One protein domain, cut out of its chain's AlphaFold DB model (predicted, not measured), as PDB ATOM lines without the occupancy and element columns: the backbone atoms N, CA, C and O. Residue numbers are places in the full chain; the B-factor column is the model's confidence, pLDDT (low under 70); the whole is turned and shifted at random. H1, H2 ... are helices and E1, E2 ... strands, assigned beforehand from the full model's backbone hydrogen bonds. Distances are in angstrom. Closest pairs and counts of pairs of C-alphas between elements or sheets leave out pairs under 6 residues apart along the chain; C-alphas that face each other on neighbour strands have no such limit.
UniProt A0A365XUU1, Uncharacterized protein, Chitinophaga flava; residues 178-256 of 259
ATOM      1  N   ARG A 178     -38.679  17.143  31.347       91.19
ATOM      2  CA  ARG A 178     -37.229  16.991  31.485       91.19
ATOM      3  C   ARG A 178     -36.815  16.413  32.832       91.19
ATOM      4  O   ARG A 178     -35.950  15.548  32.846       91.19
ATOM      5  N   GLY A 179     -37.449  16.805  33.935       93.31
ATOM      6  CA  GLY A 179     -37.185  16.211  35.246       93.31
ATOM      7  C   GLY A 179     -37.457  14.707  35.266       93.31
ATOM      8  O   GLY A 179     -36.609  13.934  35.702       93.31
ATOM      9  N   LYS A 180     -38.598  14.276  34.710       95.25
ATOM     10  CA  LYS A 180     -38.928  12.849  34.533       95.25
ATOM     11  C   LYS A 180     -37.899  12.131  33.665       95.25
ATOM     12  O   LYS A 180     -37.485  11.034  34.011       95.25
ATOM     13  N   TYR A 181     -37.479  12.758  32.567       95.38
ATOM     14  CA  TYR A 181     -36.462  12.203  31.680       95.38
ATOM     15  C   TYR A 181     -35.121  11.995  32.390       95.38
ATOM     16  O   TYR A 181     -34.558  10.915  32.290       95.38
ATOM     17  N   ILE A 182     -34.638  12.980  33.152       96.50
ATOM     18  CA  ILE A 182     -33.394  12.838  33.919       96.50
ATOM     19  C   ILE A 182     -33.519  11.741  34.973       96.50
ATOM     20  O   ILE A 182     -32.601  10.942  35.113       96.50
ATOM     21  N   HIS A 183     -34.657  11.657  35.670       95.75
ATOM     22  CA  HIS A 183     -34.904  10.571  36.617       95.75
ATOM     23  C   HIS A 183     -34.922   9.195  35.958       95.75
ATOM     24  O   HIS A 183     -34.417   8.265  36.562       95.75
ATOM     25  N   ALA A 184     -35.470   9.052  34.751       96.25
ATOM     26  CA  ALA A 184     -35.412   7.790  34.020       96.25
ATOM     27  C   ALA A 184     -33.980   7.474  33.565       96.25
ATOM     28  O   ALA A 184     -33.500   6.369  33.786       96.25
ATOM     29  N   LEU A 185     -33.284   8.470  33.008       96.31
ATOM     30  CA  LEU A 185     -31.934   8.326  32.470       96.31
ATOM     31  C   LEU A 185     -30.948   7.802  33.518       96.31
ATOM     32  O   LEU A 185     -30.157   6.926  33.210       96.31
ATOM     33  N   ILE A 186     -30.983   8.306  34.755       95.50
ATOM     34  CA  ILE A 186     -30.046   7.874  35.810       95.50
ATOM     35  C   ILE A 186     -30.291   6.447  36.325       95.50
ATOM     36  O   ILE A 186     -29.449   5.929  37.055       95.50
ATOM     37  N   GLU A 187     -31.432   5.832  35.999       95.06
ATOM     38  CA  GLU A 187     -31.695   4.417  36.295       95.06
ATOM     39  C   GLU A 187     -31.196   3.493  35.170       95.06
ATOM     40  O   GLU A 187     -31.150   2.278  35.347       95.06
ATOM     41  N   GLU A 188     -30.825   4.041  34.008       93.69
ATOM     42  CA  GLU A 188     -30.288   3.263  32.893       93.69
ATOM     43  C   GLU A 188     -28.821   2.885  33.141       93.69
ATOM     44  O   GLU A 188     -27.994   3.717  33.521       93.69
ATOM     45  N   GLU A 189     -28.469   1.631  32.843       86.69
ATOM     46  CA  GLU A 189     -27.101   1.107  32.992       86.69
ATOM     47  C   GLU A 189     -26.079   1.886  32.143       86.69
ATOM     48  O   GLU A 189     -24.935   2.079  32.548       86.69
ATOM     49  N   ASN A 190     -26.503   2.399  30.983       89.56
ATOM     50  CA  ASN A 190     -25.661   3.146  30.047       89.56
ATOM     51  C   ASN A 190     -26.063   4.630  29.946       89.56
ATOM     52  O   ASN A 190     -26.238   5.173  28.855       89.56
ATOM     53  N   SER A 191     -26.224   5.292  31.092       93.12
ATOM     54  CA  SER A 191     -26.670   6.691  31.182       93.12
ATOM     55  C   SER A 191     -25.590   7.729  30.826       93.12
ATOM     56  O   SER A 191     -25.892   8.836  30.365       93.12
ATOM     57  N   PHE A 192     -24.311   7.382  30.995       94.50
ATOM     58  CA  PHE A 192     -23.191   8.320  30.874       94.50
ATOM     59  C   PHE A 192     -22.998   8.979  29.504       94.50
ATOM     60  O   PHE A 192     -22.685  10.171  29.494       94.50
ATOM     61  N   PRO A 193     -23.173   8.307  28.349       95.38
ATOM     62  CA  PRO A 193     -23.031   8.964  27.049       95.38
ATOM     63  C   PRO A 193     -23.953  10.180  26.896       95.38
ATOM     64  O   PRO A 193     -23.553  11.220  26.368       95.38
ATOM     65  N   GLU A 194     -25.175  10.072  27.409       96.62
ATOM     66  CA  GLU A 194     -26.177  11.127  27.333       96.62
ATOM     67  C   GLU A 194     -25.915  12.237  28.362       96.62
ATOM     68  O   GLU A 194     -25.984  13.422  28.029       96.62
ATOM     69  N   ILE A 195     -25.492  11.879  29.580       97.38
ATOM     70  CA  ILE A 195     -25.029  12.852  30.583       97.38
ATOM     71  C   ILE A 195     -23.825  13.640  30.043       97.38
ATOM     72  O   ILE A 195     -23.807  14.871  30.101       97.38
ATOM     73  N   ALA A 196     -22.844  12.966  29.442       96.94
ATOM     74  CA  ALA A 196     -21.687  13.606  28.822       96.94
ATOM     75  C   ALA A 196     -22.112  14.560  27.695       96.94
ATOM     76  O   ALA A 196     -21.598  15.680  27.596       96.94
ATOM     77  N   ARG A 197     -23.100  14.168  26.877       96.75
ATOM     78  CA  ARG A 197     -23.682  15.027  25.835       96.75
ATOM     79  C   ARG A 197     -24.290  16.305  26.425       96.75
ATOM     80  O   ARG A 197     -24.074  17.377  25.856       96.75
ATOM     81  N   MET A 198     -24.987  16.209  27.560       97.81
ATOM     82  CA  MET A 198     -25.539  17.363  28.284       97.81
ATOM     83  C   MET A 198     -24.444  18.291  28.818       97.81
ATOM     84  O   MET A 198     -24.491  19.496  28.573       97.81
ATOM     85  N   LEU A 199     -23.409  17.753  29.475       97.88
ATOM     86  CA  LEU A 199     -22.276  18.553  29.973       97.88
ATOM     87  C   LEU A 199     -21.563  19.297  28.831       97.88
ATOM     88  O   LEU A 199     -21.147  20.451  28.974       97.88
ATOM     89  N   GLN A 200     -21.440  18.649  27.671       97.56
ATOM     90  CA  GLN A 200     -20.800  19.206  26.481       97.56
ATOM     91  C   GLN A 200     -21.696  20.152  25.672       97.56
ATOM     92  O   GLN A 200     -21.196  20.788  24.734       97.56
ATOM     93  N   HIS A 201     -22.975  20.298  26.022       97.38
ATOM     94  CA  HIS A 201     -23.924  21.170  25.333       97.38
ATOM     95  C   HIS A 201     -23.567  22.656  25.506       97.38
ATOM     96  O   HIS A 201     -23.103  23.077  26.562       97.38
ATOM     97  N   LEU A 202     -23.732  23.471  24.464       96.19
ATOM     98  CA  LEU A 202     -23.364  24.896  24.471       96.19
ATOM     99  C   LEU A 202     -24.286  25.754  25.342       96.19
ATOM    100  O   LEU A 202     -23.853  26.775  25.877       96.19
ATOM    101  N   LEU A 203     -25.543  25.339  25.470       94.75
ATOM    102  CA  LEU A 203     -26.544  26.011  26.289       94.75
ATOM    103  C   LEU A 203     -26.391  25.650  27.782       94.75
ATOM    104  O   LEU A 203     -26.488  24.465  28.109       94.75
ATOM    105  N   PRO A 204     -26.230  26.634  28.691       96.31
ATOM    106  CA  PRO A 204     -26.099  26.376  30.127       96.31
ATOM    107  C   PRO A 204     -27.265  25.606  30.772       96.31
ATOM    108  O   PRO A 204     -27.029  24.869  31.720       96.31
ATOM    109  N   GLU A 205     -28.498  25.721  30.271       95.38
ATOM    110  CA  GLU A 205     -29.659  24.977  30.788       95.38
ATOM    111  C   GLU A 205     -29.513  23.460  30.607       95.38
ATOM    112  O   GLU A 205     -29.808  22.690  31.518       95.38
ATOM    113  N   GLU A 206     -29.015  23.016  29.452       96.50
ATOM    114  CA  GLU A 206     -28.746  21.594  29.205       96.50
ATOM    115  C   GLU A 206     -27.557  21.112  30.046       96.50
ATOM    116  O   GLU A 206     -27.590  20.018  30.606       96.50
ATOM    117  N   GLN A 207     -26.545  21.963  30.238       97.56
ATOM    118  CA  GLN A 207     -25.436  21.659  31.144       97.56
ATOM    119  C   GLN A 207     -25.907  21.501  32.597       97.56
ATOM    120  O   GLN A 207     -25.415  20.620  33.298       97.56
ATOM    121  N   ALA A 208     -26.875  22.307  33.044       97.12
ATOM    122  CA  ALA A 208     -27.459  22.202  34.380       97.12
ATOM    123  C   ALA A 208     -28.185  20.865  34.597       97.12
ATOM    124  O   ALA A 208     -28.073  20.283  35.678       97.12
ATOM    125  N   TYR A 209     -28.856  20.326  33.575       97.31
ATOM    126  CA  TYR A 209     -29.415  18.973  33.637       97.31
ATOM    127  C   TYR A 209     -28.325  17.903  33.782       97.31
ATOM    128  O   TYR A 209     -28.438  17.048  34.660       97.31
ATOM    129  N   GLY A 210     -27.243  17.986  32.999       97.69
ATOM    130  CA  GLY A 210     -26.110  17.058  33.117       97.69
ATOM    131  C   GLY A 210     -25.433  17.117  34.492       97.69
ATOM    132  O   GLY A 210     -25.138  16.087  35.093       97.69
ATOM    133  N   VAL A 211     -25.248  18.325  35.032       97.88
ATOM    134  CA  VAL A 211     -24.717  18.529  36.386       97.88
ATOM    135  C   VAL A 211     -25.649  17.943  37.447       97.88
ATOM    136  O   VAL A 211     -25.182  17.266  38.358       97.88
ATOM    137  N   THR A 212     -26.959  18.147  37.308       97.12
ATOM    138  CA  THR A 212     -27.961  17.605  38.237       97.12
ATOM    139  C   THR A 212     -27.982  16.080  38.222       97.12
ATOM    140  O   THR A 212     -28.074  15.460  39.279       97.12
ATOM    141  N   ALA A 213     -27.848  15.460  37.045       97.69
ATOM    142  CA  ALA A 213     -27.734  14.010  36.928       97.69
ATOM    143  C   ALA A 213     -26.508  13.484  37.697       97.69
ATOM    144  O   ALA A 213     -26.642  12.564  38.502       97.69
ATOM    145  N   ILE A 214     -25.341  14.121  37.531       97.75
ATOM    146  CA  ILE A 214     -24.122  13.757  38.272       97.75
ATOM    147  C   ILE A 214     -24.290  13.981  39.781       97.75
ATOM    148  O   ILE A 214     -23.904  13.114  40.560       97.75
ATOM    149  N   ASP A 215     -24.910  15.084  40.213       96.94
ATOM    150  CA  ASP A 215     -25.195  15.334  41.634       96.94
ATOM    151  C   ASP A 215     -26.032  14.203  42.260       96.94
ATOM    152  O   ASP A 215     -25.811  13.833  43.415       96.94
ATOM    153  N   ILE A 216     -26.996  13.642  41.520       96.38
ATOM    154  CA  ILE A 216     -27.815  12.518  41.995       96.38
ATOM    155  C   ILE A 216     -26.998  11.219  42.032       96.38
ATOM    156  O   ILE A 216     -27.061  10.499  43.028       96.38
ATOM    157  N   LEU A 217     -26.222  10.930  40.986       96.69
ATOM    158  CA  LEU A 217     -25.383   9.728  40.903       96.69
ATOM    159  C   LEU A 217     -24.316   9.691  42.008       96.69
ATOM    160  O   LEU A 217     -24.187   8.684  42.701       96.69
ATOM    161  N   LEU A 218     -23.639  10.813  42.265       96.50
ATOM    162  CA  LEU A 218     -22.666  10.934  43.357       96.50
ATOM    163  C   LEU A 218     -23.307  10.688  44.730       96.50
ATOM    164  O   LEU A 218     -22.736   9.987  45.563       96.50
ATOM    165  N   LYS A 219     -24.522  11.202  44.968       96.81
ATOM    166  CA  LYS A 219     -25.274  10.930  46.211       96.81
ATOM    167  C   LYS A 219     -25.637   9.454  46.379       96.81
ATOM    168  O   LYS A 219     -25.833   9.011  47.506       96.81
ATOM    169  N   ARG A 220     -25.734   8.704  45.279       95.94
ATOM    170  CA  ARG A 220     -25.960   7.251  45.270       95.94
ATOM    171  C   ARG A 220     -24.663   6.442  45.377       95.94
ATOM    172  O   ARG A 220     -24.732   5.220  45.395       95.94
ATOM    173  N   GLY A 221     -23.504   7.097  45.448       95.69
ATOM    174  CA  GLY A 221     -22.202   6.431  45.498       95.69
ATOM    175  C   GLY A 221     -21.748   5.853  44.157       95.69
ATOM    176  O   GLY A 221     -20.890   4.975  44.146       95.69
ATOM    177  N   VAL A 222     -22.321   6.310  43.038       95.44
ATOM    178  CA  VAL A 222     -21.865   5.923  41.696       95.44
ATOM    179  C   VAL A 222     -20.573   6.667  41.378       95.44
ATOM    180  O   VAL A 222     -20.517   7.894  41.499       95.44
ATOM    181  N   ASP A 223     -19.552   5.920  40.964       93.38
ATOM    182  CA  ASP A 223     -18.278   6.485  40.530       93.38
ATOM    183  C   ASP A 223     -18.420   7.163  39.161       93.38
ATOM    184  O   ASP A 223     -19.133   6.681  38.277       93.38
ATOM    185  N   ILE A 224     -17.760   8.307  38.997       95.62
ATOM    186  CA  ILE A 224     -17.832   9.131  37.789       95.62
ATOM    187  C   ILE A 224     -16.439   9.160  37.184       95.62
ATOM    188  O   ILE A 224     -15.488   9.530  37.866       95.62
ATOM    189  N   ASP A 225     -16.318   8.839  35.897       94.19
ATOM    190  CA  ASP A 225     -15.023   8.900  35.232       94.19
ATOM    191  C   ASP A 225     -14.402  10.303  35.328       94.19
ATOM    192  O   ASP A 225     -15.093  11.331  35.274       94.19
ATOM    193  N   ASP A 226     -13.070  10.342  35.413       95.44
ATOM    194  CA  ASP A 226     -12.296  11.569  35.609       95.44
ATOM    195  C   ASP A 226     -12.681  12.672  34.623       95.44
ATOM    196  O   ASP A 226     -12.722  13.858  34.965       95.44
ATOM    197  N   ARG A 227     -12.977  12.305  33.371       94.56
ATOM    198  CA  ARG A 227     -13.262  13.287  32.332       94.56
ATOM    199  C   ARG A 227     -14.596  13.980  32.579       94.56
ATOM    200  O   ARG A 227     -14.644  15.212  32.531       94.56
ATOM    201  N   ASN A 228     -15.657  13.221  32.833       96.38
ATOM    202  CA  ASN A 228     -16.969  13.780  33.149       96.38
ATOM    203  C   ASN A 228     -16.960  14.512  34.492       96.38
ATOM    204  O   ASN A 228     -17.548  15.592  34.592       96.38
ATOM    205  N   TYR A 229     -16.227  14.001  35.481       97.31
ATOM    206  CA  TYR A 229     -16.080  14.657  36.776       97.31
ATOM    207  C   TYR A 229     -15.382  16.024  36.661       97.31
ATOM    208  O   TYR A 229     -15.854  17.014  37.226       97.31
ATOM    209  N   LEU A 230     -14.325  16.137  35.846       97.00
ATOM    210  CA  LEU A 230     -13.665  17.417  35.561       97.00
ATOM    211  C   LEU A 230     -14.607  18.427  34.886       97.00
ATOM    212  O   LEU A 230     -14.593  19.610  35.235       97.00
ATOM    213  N   LEU A 231     -15.437  17.988  33.930       97.38
ATOM    214  CA  LEU A 231     -16.425  18.866  33.287       97.38
ATOM    215  C   LEU A 231     -17.504  19.316  34.267       97.38
ATOM    216  O   LEU A 231     -17.844  20.498  34.307       97.38
ATOM    217  N   TYR A 232     -18.007  18.391  35.075       97.81
ATOM    218  CA  TYR A 232     -18.945  18.669  36.152       97.81
ATOM    219  C   TYR A 232     -18.402  19.738  37.109       97.81
ATOM    220  O   TYR A 232     -19.059  20.760  37.323       97.81
ATOM    221  N   GLN A 233     -17.177  19.568  37.614       97.44
ATOM    222  CA  GLN A 233     -16.540  20.545  38.499       97.44
ATOM    223  C   GLN A 233     -16.359  21.903  37.817       97.44
ATOM    224  O   GLN A 233     -16.642  22.939  38.422       97.44
ATOM    225  N   HIS A 234     -15.925  21.915  36.553       96.75
ATOM    226  CA  HIS A 234     -15.770  23.142  35.768       96.75
ATOM    227  C   HIS A 234     -17.091  23.909  35.639       96.75
ATOM    228  O   HIS A 234     -17.145  25.105  35.934       96.75
ATOM    229  N   ILE A 235     -18.172  23.226  35.251       97.19
ATOM    230  CA  ILE A 235     -19.495  23.839  35.067       97.19
ATOM    231  C   ILE A 235     -20.052  24.331  36.409       97.19
ATOM    232  O   ILE A 235     -20.520  25.471  36.484       97.19
ATOM    233  N   ARG A 236     -19.949  23.527  37.478       96.00
ATOM    234  CA  ARG A 236     -20.369  23.928  38.832       96.00
ATOM    235  C   ARG A 236     -19.609  25.149  39.328       96.00
ATOM    236  O   ARG A 236     -20.228  26.070  39.844       96.00
ATOM    237  N   LYS A 237     -18.289  25.194  39.126       95.00
ATOM    238  CA  LYS A 237     -17.451  26.338  39.506       95.00
ATOM    239  C   LYS A 237     -17.821  27.602  38.731       95.00
ATOM    240  O   LYS A 237     -17.817  28.684  39.307       95.00
ATOM    241  N   ARG A 238     -18.133  27.476  37.436       94.69
ATOM    242  CA  ARG A 238     -18.577  28.606  36.604       94.69
ATOM    243  C   ARG A 238     -19.930  29.158  37.069       94.69
ATOM    244  O   ARG A 238     -20.141  30.359  36.960       94.69
ATOM    245  N   ASN A 239     -20.819  28.288  37.564       94.25
ATOM    246  CA  ASN A 239     -22.124  28.619  38.153       94.25
ATOM    247  C   ASN A 239     -22.931  29.654  37.339       94.25
ATOM    248  O   ASN A 239     -23.471  30.627  37.862       94.25
ATOM    249  N   THR A 240     -22.950  29.474  36.019       93.75
ATOM    250  CA  THR A 240     -23.620  30.396  35.099       93.75
ATOM    251  C   THR A 240     -25.123  30.423  35.358       93.75
ATOM    252  O   THR A 240     -25.744  29.371  35.484       93.75
ATOM    253  N   ALA A 241     -25.712  31.621  35.343       93.94
ATOM    254  CA  ALA A 241     -27.154  31.788  35.460       93.94
ATOM    255  C   ALA A 241     -27.923  31.045  34.353       93.94
ATOM    256  O   ALA A 241     -27.573  31.117  33.168       93.94
ATOM    257  N   VAL A 242     -28.992  30.356  34.737       92.75
ATOM    258  CA  VAL A 242     -29.878  29.603  33.845       92.75
ATOM    259  C   VAL A 242     -31.264  30.229  33.823       92.75
ATOM    260  O   VAL A 242     -31.755  30.705  34.841       92.75
ATOM    261  N   TYR A 243     -31.888  30.230  32.650       89.56
ATOM    262  CA  TYR A 243     -33.293  30.548  32.463       89.56
ATOM    263  C   TYR A 243     -34.117  29.410  33.064       89.56
ATOM    264  O   TYR A 243     -34.104  28.291  32.543       89.56
ATOM    265  N   ASN A 244     -34.775  29.669  34.189       86.12
ATOM    266  CA  ASN A 244     -35.387  28.648  35.027       86.12
ATOM    267  C   ASN A 244     -36.910  28.826  35.179       86.12
ATOM    268  O   ASN A 244     -37.489  29.861  34.831       86.12
ATOM    269  N   CYS A 245     -37.555  27.781  35.698       82.12
ATOM    270  CA  CYS A 245     -38.879  27.877  36.309       82.12
ATOM    271  C   CYS A 245     -38.805  27.420  37.764       82.12
ATOM    272  O   CYS A 245     -38.232  26.368  38.052       82.12
ATOM    273  N   PHE A 246     -39.461  28.170  38.649       75.19
ATOM    274  CA  PHE A 246     -39.655  27.828  40.048       75.19
ATOM    275  C   PHE A 246     -41.125  28.012  40.451       75.19
ATOM    276  O   PHE A 246     -41.646  29.129  40.517       75.19
ATOM    277  N   GLY A 247     -41.818  26.905  40.734       75.50
ATOM    278  CA  GLY A 247     -43.244  26.935  41.071       75.50
ATOM    279  C   GLY A 247     -44.076  27.598  39.968       75.50
ATOM    280  O   GLY A 247     -44.029  27.178  38.815       75.50
ATOM    281  N   CYS A 248     -44.834  28.642  40.307       69.88
ATOM    282  CA  CYS A 248     -45.644  29.395  39.339       69.88
ATOM    283  C   CYS A 248     -44.870  30.507  38.608       69.88
ATOM    284  O   CYS A 248     -45.450  31.183  37.758       69.88
ATOM    285  N   LEU A 249     -43.596  30.725  38.945       73.00
ATOM    286  CA  LEU A 249     -42.749  31.730  38.311       73.00
ATOM    287  C   LEU A 249     -41.898  31.061  37.238       73.00
ATOM    288  O   LEU A 249     -41.155  30.122  37.514       73.00
ATOM    289  N   ALA A 250     -42.000  31.552  36.010       74.75
ATOM    290  CA  ALA A 250     -41.204  31.075  34.893       74.75
ATOM    291  C   ALA A 250     -40.400  32.229  34.295       74.75
ATOM    292  O   ALA A 250     -40.848  33.376  34.277       74.75
ATOM    293  N   GLY A 251     -39.214  31.897  33.796       73.75
ATOM    294  CA  GLY A 251     -38.322  32.824  33.120       73.75
ATOM    295  C   GLY A 251     -37.447  33.681  34.027       73.75
ATOM    296  O   GLY A 251     -37.025  34.762  33.612       73.75
ATOM    297  N   LEU A 252     -37.147  33.205  35.239       82.75
ATOM    298  CA  LEU A 252     -36.117  33.824  36.075       82.75
ATOM    299  C   LEU A 252     -34.736  33.429  35.532       82.75
ATOM    300  O   LEU A 252     -34.567  32.339  34.988       82.75
ATOM    301  N   VAL A 253     -33.749  34.315  35.653       87.69
ATOM    302  CA  VAL A 253     -32.367  34.048  35.229       87.69
ATOM    303  C   VAL A 253     -31.457  34.143  36.435       87.69
ATOM    304  O   VAL A 253     -31.060  35.232  36.840       87.69
ATOM    305  N   GLU A 254     -31.134  32.988  37.006       89.75
ATOM    306  CA  GLU A 254     -30.440  32.886  38.292       89.75
ATOM    307  C   GLU A 254     -29.377  31.777  38.256       89.75
ATOM    308  O   GLU A 254     -29.527  30.809  37.500       89.75
ATOM    309  N   PRO A 255     -28.275  31.902  39.022       90.06
ATOM    310  CA  PRO A 255     -27.314  30.814  39.216       90.06
ATOM    311  C   PRO A 255     -27.986  29.545  39.750       90.06
ATOM    312  O   PRO A 255     -28.969  29.613  40.483       90.06
ATOM    313  N   LEU A 256     -27.435  28.376  39.410       85.44
ATOM    314  CA  LEU A 256     -27.968  27.100  39.902       85.44
ATOM    315  C   LEU A 256     -27.687  26.903  41.400       85.44
ATOM    316  O   LEU A 256     -28.478  26.279  42.104       85.44
TER     317      LEU A 256
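This is residues 178 to 256 of the 259 residues of an uncharacterized protein of Chitinophaga flava (UniProt A0A365XUU1). H3 forms the core, with H2 and H4 packed on it and on each other in a small crossed cluster, while H1 lies on the side of H3 away from H4. The strands E1 and E2 make a small hairpin at the end of the body where H3 begins, and this hairpin helps to make the longest axis. The printed part has 79 residues, with four named helices followed by two named strands in the order H1, H2, H3, H4, E1, E2; the sheet E1 - E2 is antiparallel and the class is mostly helix. The whole is compact, with a radius of gyration of the C-alphas of 12.6 A and spans of 34 by 25 by 21 A.

H1 takes residues 178 to 185 and is 10.2 A long, beginning at C-alpha 178 at (-37.229, 16.991, 31.485). H2, residues 192 to 199, is 10.3 A long. H3, residues 204 to 219, is the longest helix at 22.3 A, from C-alpha 204 at (-26.099, 26.376, 30.127). H4, residues 226 to 238, is 18.2 A long. E1, residues 242 to 246, measures 11.7 A, and E2, residues 249 to 254, measures 12.4 A and ends at C-alpha 254 at (-30.440, 32.886, 38.292).

H3 is the hub, touching the three other helices. H1 and H3 only just touch, with 3 pairs of C-alphas within 8 A, the closest being Ile 182 and Ala 213 at 6.5 A; they run the same way at a steep tilt of 44 degrees. H2 and H3 form a helical hairpin at a steep tilt of 45 degrees, opposite ways, and their closest C-alphas, Leu 199 and Gln 207, are 4.6 A apart. H3 touches H4 with residues 207 to 214 alone, opposite ways at a steep tilt of 59 degrees; the closest C-alphas are those of Val 211 and Tyr 232, 5.8 A. H2 touches H4 at a shallow tilt of 25 degrees, the same way, with C-alphas 196 and 228 the closest at 6.4 A. H1 and H2 are near each other, while H1 and H4 are apart. The closest C-alphas of H3 and E1 are those of Glu 205 and Val 242, 5.5 A. E1 and E2 are a hairpin of antiparallel strands, with N 244 and O 252 at 2.8 A and N 249 and O 246 at 3.0 A within hydrogen-bond range. In H1, H2, H3 and H4 every O i to N i+4 pair is within hydrogen-bond range.

The two C-alphas farthest apart are those of Asp 226 and Cys 248, 38.0 A. The printed part has no cut, and none of its links is long. The mean pLDDT of the printed part is 93.1; it is lower in E2, with a mean of 80, and Cys 248 is the one printed residue under 70.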